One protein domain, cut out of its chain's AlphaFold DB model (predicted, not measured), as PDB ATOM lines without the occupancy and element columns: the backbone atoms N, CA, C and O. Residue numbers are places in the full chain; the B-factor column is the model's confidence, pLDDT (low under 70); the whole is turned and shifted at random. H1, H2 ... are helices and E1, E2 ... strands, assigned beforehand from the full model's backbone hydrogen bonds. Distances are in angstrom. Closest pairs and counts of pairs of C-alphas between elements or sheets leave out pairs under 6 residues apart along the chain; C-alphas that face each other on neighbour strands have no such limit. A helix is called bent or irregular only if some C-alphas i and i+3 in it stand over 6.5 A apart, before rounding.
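This is residues 66 to 80, 109 to 133 and 148 to 176 of the 184 residues of a protein of Chrysochromulina tobinii (UniProt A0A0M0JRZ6). The printed part is a loose assembly of two small groups: E1, H1, H2 and the unnamed stretch 109 to 120 make one, and a corner of two short helices, H3 and H4, makes the other. From H4, E2 leads away from that corner, and residues 169 to 176 stick out beyond it as a free tail. There are 69 printed residues, with four named helices and two named strands in the order E1, H1, H2, H3, H4, E2; the class is mostly helix. The whole is loose, with a radius of gyration of the C-alphas of 15.3 A and spans of 46 by 35 by 20 A.

E1, residues 66 to 68, is joined by a tight link to H1, residues 71 to 78; their closest C-alphas, those of Ser 68 and Ala 74, are 5.8 A apart. The closest C-alphas of E1 and H2, residues 121 to 133, are those of Cys 67 and Leu 127, at 7.9 A. H1 and H2 are apart. H3, residues 148 to 153, and H4, residues 155 to 161, touch, closest at the C-alphas of Ile 149 and Ala 158, 5.7 A apart; their lines are only just about perpendicular, at 71 degrees. H4 and E2, residues 163 to 167, meet only through their link. E1 and E2 are apart, and each pairs with no named strand. In H1, H2 and H3 every O i to N i+4 pair is within hydrogen-bond range; in H4 0 of 3 are, and 1 of 4 O i to N i+3 pairs is.

E1 begins at C-alpha 66, (45.548, -30.838, 44.532), and is 7.0 A long. H1 measures 10.6 A, H2 18.0 A, H3 8.2 A and H4 11.0 A from first to last C-alpha. H4 is irregular: C-alphas 156 and 159 are 7.7 A apart. E2, 12.1 A long, ends at C-alpha 167, (55.907, -24.778, 34.247).

The C-alphas of Phe 115 and Ala 175, the two farthest apart, are 46.0 A apart. Residues 81 to 108 and 134 to 147 are not printed, with C-alpha gaps of 14.8 A and 27.0 A across the cuts. Of the links that are printed whole, E1 to H1, H3 to H4 and H4 to E2 are tight. The mean pLDDT of the printed part is 74.1, and residues 148 to 176 are under 70.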
ATOM      1  N   MET A  66      46.712 -30.974  45.405       95.25
ATOM      2  CA  MET A  66      45.548 -30.838  44.532       95.25
ATOM      3  C   MET A  66      44.478 -29.920  45.113       95.25
ATOM      4  O   MET A  66      44.229 -29.922  46.316       95.25
ATOM      5  N   CYS A  67      43.799 -29.197  44.227       96.62
ATOM      6  CA  CYS A  67      42.529 -28.535  44.490       96.62
ATOM      7  C   CYS A  67      41.544 -28.796  43.337       96.62
ATOM      8  O   CYS A  67      41.897 -29.370  42.303       96.62
ATOM      9  N   SER A  68      40.281 -28.419  43.524       96.25
ATOM     10  CA  SER A  68      39.204 -28.641  42.554       96.25
ATOM     11  C   SER A  68      38.545 -27.320  42.200       96.25
ATOM     12  O   SER A  68      38.184 -26.569  43.097       96.25
ATOM     13  N   ALA A  69      38.287 -27.070  40.920       96.25
ATOM     14  CA  ALA A  69      37.589 -25.874  40.449       96.25
ATOM     15  C   ALA A  69      36.051 -25.948  40.601       96.25
ATOM     16  O   ALA A  69      35.321 -25.201  39.960       96.25
ATOM     17  N   SER A  70      35.553 -26.863  41.438       96.00
ATOM     18  CA  SER A  70      34.132 -27.050  41.734       96.00
ATOM     19  C   SER A  70      33.936 -27.386  43.209       96.00
ATOM     20  O   SER A  70      34.548 -28.323  43.734       96.00
ATOM     21  N   ASN A  71      33.040 -26.653  43.875       95.00
ATOM     22  CA  ASN A  71      32.792 -26.838  45.301       95.00
ATOM     23  C   ASN A  71      32.002 -28.125  45.580       95.00
ATOM     24  O   ASN A  71      32.336 -28.859  46.509       95.00
ATOM     25  N   THR A  72      31.008 -28.456  44.749       95.38
ATOM     26  CA  THR A  72      30.266 -29.722  44.860       95.38
ATOM     27  C   THR A  72      31.187 -30.918  44.639       95.38
ATOM     28  O   THR A  72      31.092 -31.911  45.364       95.38
ATOM     29  N   PHE A  73      32.117 -30.828  43.682       94.38
ATOM     30  CA  PHE A  73      33.108 -31.879  43.459       94.38
ATOM     31  C   PHE A  73      34.066 -32.029  44.646       94.38
ATOM     32  O   PHE A  73      34.291 -33.152  45.101       94.38
ATOM     33  N   ALA A  74      34.589 -30.923  45.180       93.81
ATOM     34  CA  ALA A  74      35.463 -30.931  46.353       93.81
ATOM     35  C   ALA A  74      34.775 -31.577  47.573       93.81
ATOM     36  O   ALA A  74      35.333 -32.475  48.213       93.81
ATOM     37  N   GLN A  75      33.520 -31.196  47.830       93.88
ATOM     38  CA  GLN A  75      32.729 -31.714  48.944       93.88
ATOM     39  C   GLN A  75      32.433 -33.207  48.800       93.88
ATOM     40  O   GLN A  75      32.569 -33.964  49.760       93.88
ATOM     41  N   ARG A  76      32.070 -33.667  47.599       92.00
ATOM     42  CA  ARG A  76      31.768 -35.086  47.372       92.00
ATOM     43  C   ARG A  76      33.007 -35.977  47.416       92.00
ATOM     44  O   ARG A  76      32.913 -37.081  47.943       92.00
ATOM     45  N   ASN A  77      34.147 -35.512  46.903       86.69
ATOM     46  CA  ASN A  77      35.351 -36.342  46.832       86.69
ATOM     47  C   ASN A  77      36.130 -36.402  48.143       86.69
ATOM     48  O   ASN A  77      36.589 -37.475  48.526       86.69
ATOM     49  N   VAL A  78      36.299 -35.270  48.830       84.19
ATOM     50  CA  VAL A  78      37.165 -35.206  50.020       84.19
ATOM     51  C   VAL A  78      36.536 -34.474  51.206       84.19
ATOM     52  O   VAL A  78      37.213 -34.262  52.207       84.19
ATOM     53  N   LYS A  79      35.238 -34.133  51.137       91.06
ATOM     54  CA  LYS A  79      34.482 -33.469  52.219       91.06
ATOM     55  C   LYS A  79      35.096 -32.136  52.663       91.06
ATOM     56  O   LYS A  79      35.084 -31.802  53.844       91.06
ATOM     57  N   GLN A  80      35.643 -31.393  51.705       92.31
ATOM     58  CA  GLN A  80      36.197 -30.054  51.901       92.31
ATOM     59  C   GLN A  80      35.607 -29.092  50.876       92.31
ATOM     60  O   GLN A  80      35.191 -29.504  49.793       92.31
ATOM     61  N   CYS A 109      38.542 -30.708  37.739       93.88
ATOM     62  CA  CYS A 109      37.382 -30.067  37.114       93.88
ATOM     63  C   CYS A 109      37.725 -28.793  36.326       93.88
ATOM     64  O   CYS A 109      36.871 -27.930  36.147       93.88
ATOM     65  N   ALA A 110      38.967 -28.657  35.846       91.94
ATOM     66  CA  ALA A 110      39.422 -27.430  35.198       91.94
ATOM     67  C   ALA A 110      38.670 -27.132  33.890       91.94
ATOM     68  O   ALA A 110      38.571 -25.979  33.492       91.94
ATOM     69  N   LEU A 111      38.144 -28.162  33.218       88.25
ATOM     70  CA  LEU A 111      37.423 -28.026  31.946       88.25
ATOM     71  C   LEU A 111      35.938 -28.416  32.042       88.25
ATOM     72  O   LEU A 111      35.264 -28.523  31.020       88.25
ATOM     73  N   GLY A 112      35.429 -28.630  33.257       88.06
ATOM     74  CA  GLY A 112      34.061 -29.079  33.498       88.06
ATOM     75  C   GLY A 112      33.943 -29.927  34.760       88.06
ATOM     76  O   GLY A 112      34.892 -30.587  35.184       88.06
ATOM     77  N   CYS A 113      32.761 -29.902  35.368       92.00
ATOM     78  CA  CYS A 113      32.420 -30.637  36.574       92.00
ATOM     79  C   CYS A 113      31.232 -31.578  36.312       92.00
ATOM     80  O   CYS A 113      30.213 -31.121  35.796       92.00
ATOM     81  N   PRO A 114      31.272 -32.845  36.769       90.56
ATOM     82  CA  PRO A 114      30.157 -33.787  36.601       90.56
ATOM     83  C   PRO A 114      28.890 -33.405  37.384       90.56
ATOM     84  O   PRO A 114      27.859 -34.058  37.250       90.56
ATOM     85  N   PHE A 115      28.973 -32.399  38.257       92.25
ATOM     86  CA  PHE A 115      27.883 -31.992  39.142       92.25
ATOM     87  C   PHE A 115      27.389 -30.572  38.871       92.25
ATOM     88  O   PHE A 115      26.194 -30.322  38.965       92.25
ATOM     89  N   GLU A 116      28.304 -29.653  38.560       91.19
ATOM     90  CA  GLU A 116      28.010 -28.230  38.335       91.19
ATOM     91  C   GLU A 116      28.046 -27.859  36.842       91.19
ATOM     92  O   GLU A 116      27.640 -26.761  36.472       91.19
ATOM     93  N   GLY A 117      28.490 -28.771  35.968       90.50
ATOM     94  CA  GLY A 117      28.613 -28.525  34.537       90.50
ATOM     95  C   GLY A 117      29.801 -27.621  34.218       90.50
ATOM     96  O   GLY A 117      30.940 -27.925  34.578       90.50
ATOM     97  N   ALA A 118      29.548 -26.523  33.509       89.44
ATOM     98  CA  ALA A 118      30.594 -25.608  33.071       89.44
ATOM     99  C   ALA A 118      31.274 -24.908  34.260       89.44
ATOM    100  O   ALA A 118      30.613 -24.334  35.123       89.44
ATOM    101  N   VAL A 119      32.606 -24.919  34.264       88.44
ATOM    102  CA  VAL A 119      33.431 -24.216  35.252       88.44
ATOM    103  C   VAL A 119      33.969 -22.923  34.620       88.44
ATOM    104  O   VAL A 119      34.558 -22.997  33.538       88.44
ATOM    105  N   PRO A 120      33.787 -21.742  35.250       90.69
ATOM    106  CA  PRO A 120      34.317 -20.486  34.724       90.69
ATOM    107  C   PRO A 120      35.847 -20.497  34.634       90.69
ATOM    108  O   PRO A 120      36.535 -20.918  35.569       90.69
ATOM    109  N   VAL A 121      36.395 -19.990  33.528       88.81
ATOM    110  CA  VAL A 121      37.850 -19.966  33.282       88.81
ATOM    111  C   VAL A 121      38.571 -19.133  34.341       88.81
ATOM    112  O   VAL A 121      39.667 -19.484  34.771       88.81
ATOM    113  N   GLU A 122      37.940 -18.064  34.817       91.50
ATOM    114  CA  GLU A 122      38.470 -17.150  35.826       91.50
ATOM    115  C   GLU A 122      38.743 -17.872  37.151       91.50
ATOM    116  O   GLU A 122      39.746 -17.589  37.808       91.50
ATOM    117  N   VAL A 123      37.905 -18.851  37.515       93.19
ATOM    118  CA  VAL A 123      38.105 -19.688  38.710       93.19
ATOM    119  C   VAL A 123      39.367 -20.534  38.552       93.19
ATOM    120  O   VAL A 123      40.209 -20.576  39.447       93.19
ATOM    121  N   VAL A 124      39.540 -21.170  37.393       93.44
ATOM    122  CA  VAL A 124      40.711 -22.010  37.096       93.44
ATOM    123  C   VAL A 124      41.991 -21.177  37.081       93.44
ATOM    124  O   VAL A 124      42.999 -21.586  37.658       93.44
ATOM    125  N   VAL A 125      41.947 -19.989  36.473       91.06
ATOM    126  CA  VAL A 125      43.071 -19.045  36.440       91.06
ATOM    127  C   VAL A 125      43.432 -18.572  37.849       91.06
ATOM    128  O   VAL A 125      44.615 -18.546  38.185       91.06
ATOM    129  N   ALA A 126      42.447 -18.248  38.691       93.38
ATOM    130  CA  ALA A 126      42.686 -17.831  40.072       93.38
ATOM    131  C   ALA A 126      43.358 -18.939  40.899       93.38
ATOM    132  O   ALA A 126      44.348 -18.681  41.584       93.38
ATOM    133  N   LEU A 127      42.879 -20.181  40.783       95.81
ATOM    134  CA  LEU A 127      43.482 -21.342  41.446       95.81
ATOM    135  C   LEU A 127      44.909 -21.603  40.940       95.81
ATOM    136  O   LEU A 127      45.817 -21.833  41.738       95.81
ATOM    137  N   ALA A 128      45.131 -21.522  39.625       94.69
ATOM    138  CA  ALA A 128      46.453 -21.721  39.035       94.69
ATOM    139  C   ALA A 128      47.444 -20.652  39.492       94.69
ATOM    140  O   ALA A 128      48.584 -20.974  39.830       94.69
ATOM    141  N   LYS A 129      46.995 -19.394  39.557       93.56
ATOM    142  CA  LYS A 129      47.789 -18.288  40.085       93.56
ATOM    143  C   LYS A 129      48.133 -18.498  41.558       93.56
ATOM    144  O   LYS A 129      49.298 -18.358  41.902       93.56
ATOM    145  N   ALA A 130      47.173 -18.885  42.397       95.94
ATOM    146  CA  ALA A 130      47.423 -19.135  43.815       95.94
ATOM    147  C   ALA A 130      48.495 -20.219  44.034       95.94
ATOM    148  O   ALA A 130      49.422 -20.020  44.816       95.94
ATOM    149  N   LEU A 131      48.420 -21.333  43.298       96.00
ATOM    150  CA  LEU A 131      49.417 -22.407  43.378       96.00
ATOM    151  C   LEU A 131      50.793 -21.965  42.852       96.00
ATOM    152  O   LEU A 131      51.814 -22.283  43.458       96.00
ATOM    153  N   ALA A 132      50.832 -21.222  41.743       93.31
ATOM    154  CA  ALA A 132      52.080 -20.709  41.181       93.31
ATOM    155  C   ALA A 132      52.751 -19.670  42.099       93.31
ATOM    156  O   ALA A 132      53.964 -19.727  42.304       93.31
ATOM    157  N   ASP A 133      51.972 -18.753  42.679       94.19
ATOM    158  CA  ASP A 133      52.451 -17.739  43.627       94.19
ATOM    159  C   ASP A 133      52.967 -18.388  44.924       94.19
ATOM    160  O   ASP A 133      53.957 -17.923  45.488       94.19
ATOM    161  N   TYR A 148      35.436 -32.234  27.812       66.31
ATOM    162  CA  TYR A 148      35.933 -31.155  26.964       66.31
ATOM    163  C   TYR A 148      36.828 -31.700  25.852       66.31
ATOM    164  O   TYR A 148      36.732 -31.310  24.685       66.31
ATOM    165  N   ILE A 149      37.680 -32.657  26.203       60.59
ATOM    166  CA  ILE A 149      38.625 -33.262  25.276       60.59
ATOM    167  C   ILE A 149      37.927 -34.165  24.263       60.59
ATOM    168  O   ILE A 149      38.208 -34.067  23.066       60.59
ATOM    169  N   ILE A 150      37.001 -35.021  24.707       58.47
ATOM    170  CA  ILE A 150      36.238 -35.888  23.801       58.47
ATOM    171  C   ILE A 150      35.356 -35.035  22.879       58.47
ATOM    172  O   ILE A 150      35.296 -35.317  21.681       58.47
ATOM    173  N   GLY A 151      34.731 -33.980  23.413       59.84
ATOM    174  CA  GLY A 151      33.838 -33.091  22.673       59.84
ATOM    175  C   GLY A 151      34.530 -32.237  21.608       59.84
ATOM    176  O   GLY A 151      33.983 -32.079  20.520       59.84
ATOM    177  N   LYS A 152      35.736 -31.704  21.873       57.59
ATOM    178  CA  LYS A 152      36.443 -30.835  20.910       57.59
ATOM    179  C   LYS A 152      37.480 -31.523  20.027       57.59
ATOM    180  O   LYS A 152      37.703 -31.053  18.915       57.59
ATOM    181  N   LEU A 153      38.154 -32.572  20.499       51.97
ATOM    182  CA  LEU A 153      39.323 -33.139  19.803       51.97
ATOM    183  C   LEU A 153      39.072 -34.527  19.197       51.97
ATOM    184  O   LEU A 153      39.923 -35.028  18.455       51.97
ATOM    185  N   GLY A 154      37.918 -35.135  19.490       50.38
ATOM    186  CA  GLY A 154      37.593 -36.506  19.107       50.38
ATOM    187  C   GLY A 154      38.381 -37.548  19.915       50.38
ATOM    188  O   GLY A 154      39.472 -37.291  20.428       50.38
ATOM    189  N   ARG A 155      37.840 -38.772  20.020       54.22
ATOM    190  CA  ARG A 155      38.386 -39.853  20.874       54.22
ATOM    191  C   ARG A 155      39.876 -40.167  20.640       54.22
ATOM    192  O   ARG A 155      40.551 -40.581  21.574       54.22
ATOM    193  N   GLY A 156      40.397 -39.961  19.426       50.00
ATOM    194  CA  GLY A 156      41.784 -40.289  19.062       50.00
ATOM    195  C   GLY A 156      42.859 -39.344  19.619       50.00
ATOM    196  O   GLY A 156      44.010 -39.749  19.741       50.00
ATOM    197  N   ASN A 157      42.498 -38.113  19.996       40.88
ATOM    198  CA  ASN A 157      43.443 -37.097  20.483       40.88
ATOM    199  C   ASN A 157      43.398 -36.906  22.005       40.88
ATOM    200  O   ASN A 157      44.113 -36.057  22.547       40.88
ATOM    201  N   ALA A 158      42.576 -37.694  22.706       40.31
ATOM    202  CA  ALA A 158      42.249 -37.437  24.099       40.31
ATOM    203  C   ALA A 158      43.437 -37.558  25.067       40.31
ATOM    204  O   ALA A 158      43.506 -36.861  26.074       40.31
ATOM    205  N   SER A 159      44.428 -38.376  24.717       38.97
ATOM    206  CA  SER A 159      45.635 -38.583  25.518       38.97
ATOM    207  C   SER A 159      46.633 -37.420  25.465       38.97
ATOM    208  O   SER A 159      47.446 -37.295  26.377       38.97
ATOM    209  N   LYS A 160      46.589 -36.553  24.439       36.16
ATOM    210  CA  LYS A 160      47.546 -35.438  24.272       36.16
ATOM    211  C   LYS A 160      47.086 -34.115  24.897       36.16
ATOM    212  O   LYS A 160      47.918 -33.240  25.100       36.16
ATOM    213  N   ALA A 161      45.795 -33.972  25.198       37.62
ATOM    214  CA  ALA A 161      45.197 -32.730  25.701       37.62
ATOM    215  C   ALA A 161      44.675 -32.816  27.150       37.62
ATOM    216  O   ALA A 161      44.180 -31.820  27.666       37.62
ATOM    217  N   ALA A 162      44.803 -33.981  27.806       48.31
ATOM    218  CA  ALA A 162      44.295 -34.273  29.162       48.31
ATOM    219  C   ALA A 162      44.830 -33.353  30.262       48.31
ATOM    220  O   ALA A 162      44.186 -33.176  31.296       48.31
ATOM    221  N   VAL A 163      46.018 -32.800  30.033       53.38
ATOM    222  CA  VAL A 163      46.811 -32.085  31.021       53.38
ATOM    223  C   VAL A 163      47.511 -30.925  30.324       53.38
ATOM    224  O   VAL A 163      48.449 -31.133  29.554       53.38
ATOM    225  N   ALA A 164      47.080 -29.696  30.604       58.25
ATOM    226  CA  ALA A 164      47.907 -28.522  30.343       58.25
ATOM    227  C   ALA A 164      48.793 -28.292  31.572       58.25
ATOM    228  O   ALA A 164      48.276 -28.218  32.686       58.25
ATOM    229  N   SER A 165      50.114 -28.207  31.382       58.94
ATOM    230  CA  SER A 165      51.056 -27.883  32.457       58.94
ATOM    231  C   SER A 165      51.644 -26.491  32.246       58.94
ATOM    232  O   SER A 165      52.215 -26.186  31.199       58.94
ATOM    233  N   LEU A 166      51.502 -25.635  33.252       61.47
ATOM    234  CA  LEU A 166      52.212 -24.365  33.336       61.47
ATOM    235  C   LEU A 166      53.454 -24.606  34.183       61.47
ATOM    236  O   LEU A 166      53.344 -24.806  35.389       61.47
ATOM    237  N   ARG A 167      54.627 -24.635  33.547       66.75
ATOM    238  CA  ARG A 167      55.907 -24.778  34.247       66.75
ATOM    239  C   ARG A 167      56.558 -23.427  34.459       66.75
ATOM    240  O   ARG A 167      56.707 -22.648  33.514       66.75
ATOM    241  N   ARG A 168      57.034 -23.187  35.675       56.62
ATOM    242  CA  ARG A 168      57.977 -22.105  35.948       56.62
ATOM    243  C   ARG A 168      59.297 -22.463  35.250       56.62
ATOM    244  O   ARG A 168      59.819 -23.561  35.433       56.62
ATOM    245  N   ARG A 169      59.815 -21.601  34.364       44.97
ATOM    246  CA  ARG A 169      61.062 -21.896  33.631       44.97
ATOM    247  C   ARG A 169      62.262 -21.832  34.598       44.97
ATOM    248  O   ARG A 169      62.428 -20.803  35.245       44.97
ATOM    249  N   PRO A 170      63.130 -22.862  34.660       39.97
ATOM    250  CA  PRO A 170      64.256 -22.917  35.607       39.97
ATOM    251  C   PRO A 170      65.343 -21.835  35.443       39.97
ATOM    252  O   PRO A 170      66.146 -21.651  36.351       39.97
ATOM    253  N   ASN A 171      65.393 -21.113  34.315       36.00
ATOM    254  CA  ASN A 171      66.521 -20.228  33.973       36.00
ATOM    255  C   ASN A 171      66.321 -18.731  34.285       36.00
ATOM    256  O   ASN A 171      67.208 -17.942  33.971       36.00
ATOM    257  N   ASP A 172      65.224 -18.321  34.928       40.47
ATOM    258  CA  ASP A 172      65.019 -16.902  35.276       40.47
ATOM    259  C   ASP A 172      65.615 -16.491  36.641       40.47
ATOM    260  O   ASP A 172      65.675 -15.303  36.950       40.47
ATOM    261  N   PHE A 173      66.135 -17.426  37.452       42.72
ATOM    262  CA  PHE A 173      66.621 -17.111  38.809       42.72
ATOM    263  C   PHE A 173      68.140 -16.944  38.972       42.72
ATOM    264  O   PHE A 173      68.576 -16.414  39.991       42.72
ATOM    265  N   THR A 174      68.956 -17.281  37.969       34.06
ATOM    266  CA  THR A 174      70.397 -16.943  37.959       34.06
ATOM    267  C   THR A 174      70.719 -15.644  37.212       34.06
ATOM    268  O   THR A 174      71.813 -15.111  37.372       34.06
ATOM    269  N   ALA A 175      69.774 -15.079  36.451       33.59
ATOM    270  CA  ALA A 175      69.958 -13.797  35.758       33.59
ATOM    271  C   ALA A 175      69.367 -12.588  36.513       33.59
ATOM    272  O   ALA A 175      69.844 -11.466  36.328       33.59
ATOM    273  N   ALA A 176      68.373 -12.791  37.387       33.50
ATOM    274  CA  ALA A 176      67.722 -11.703  38.125       33.50
ATOM    275  C   ALA A 176      68.548 -11.181  39.319       33.50
ATOM    276  O   ALA A 176      68.497  -9.995  39.626       33.50
TER     277      ALA A 176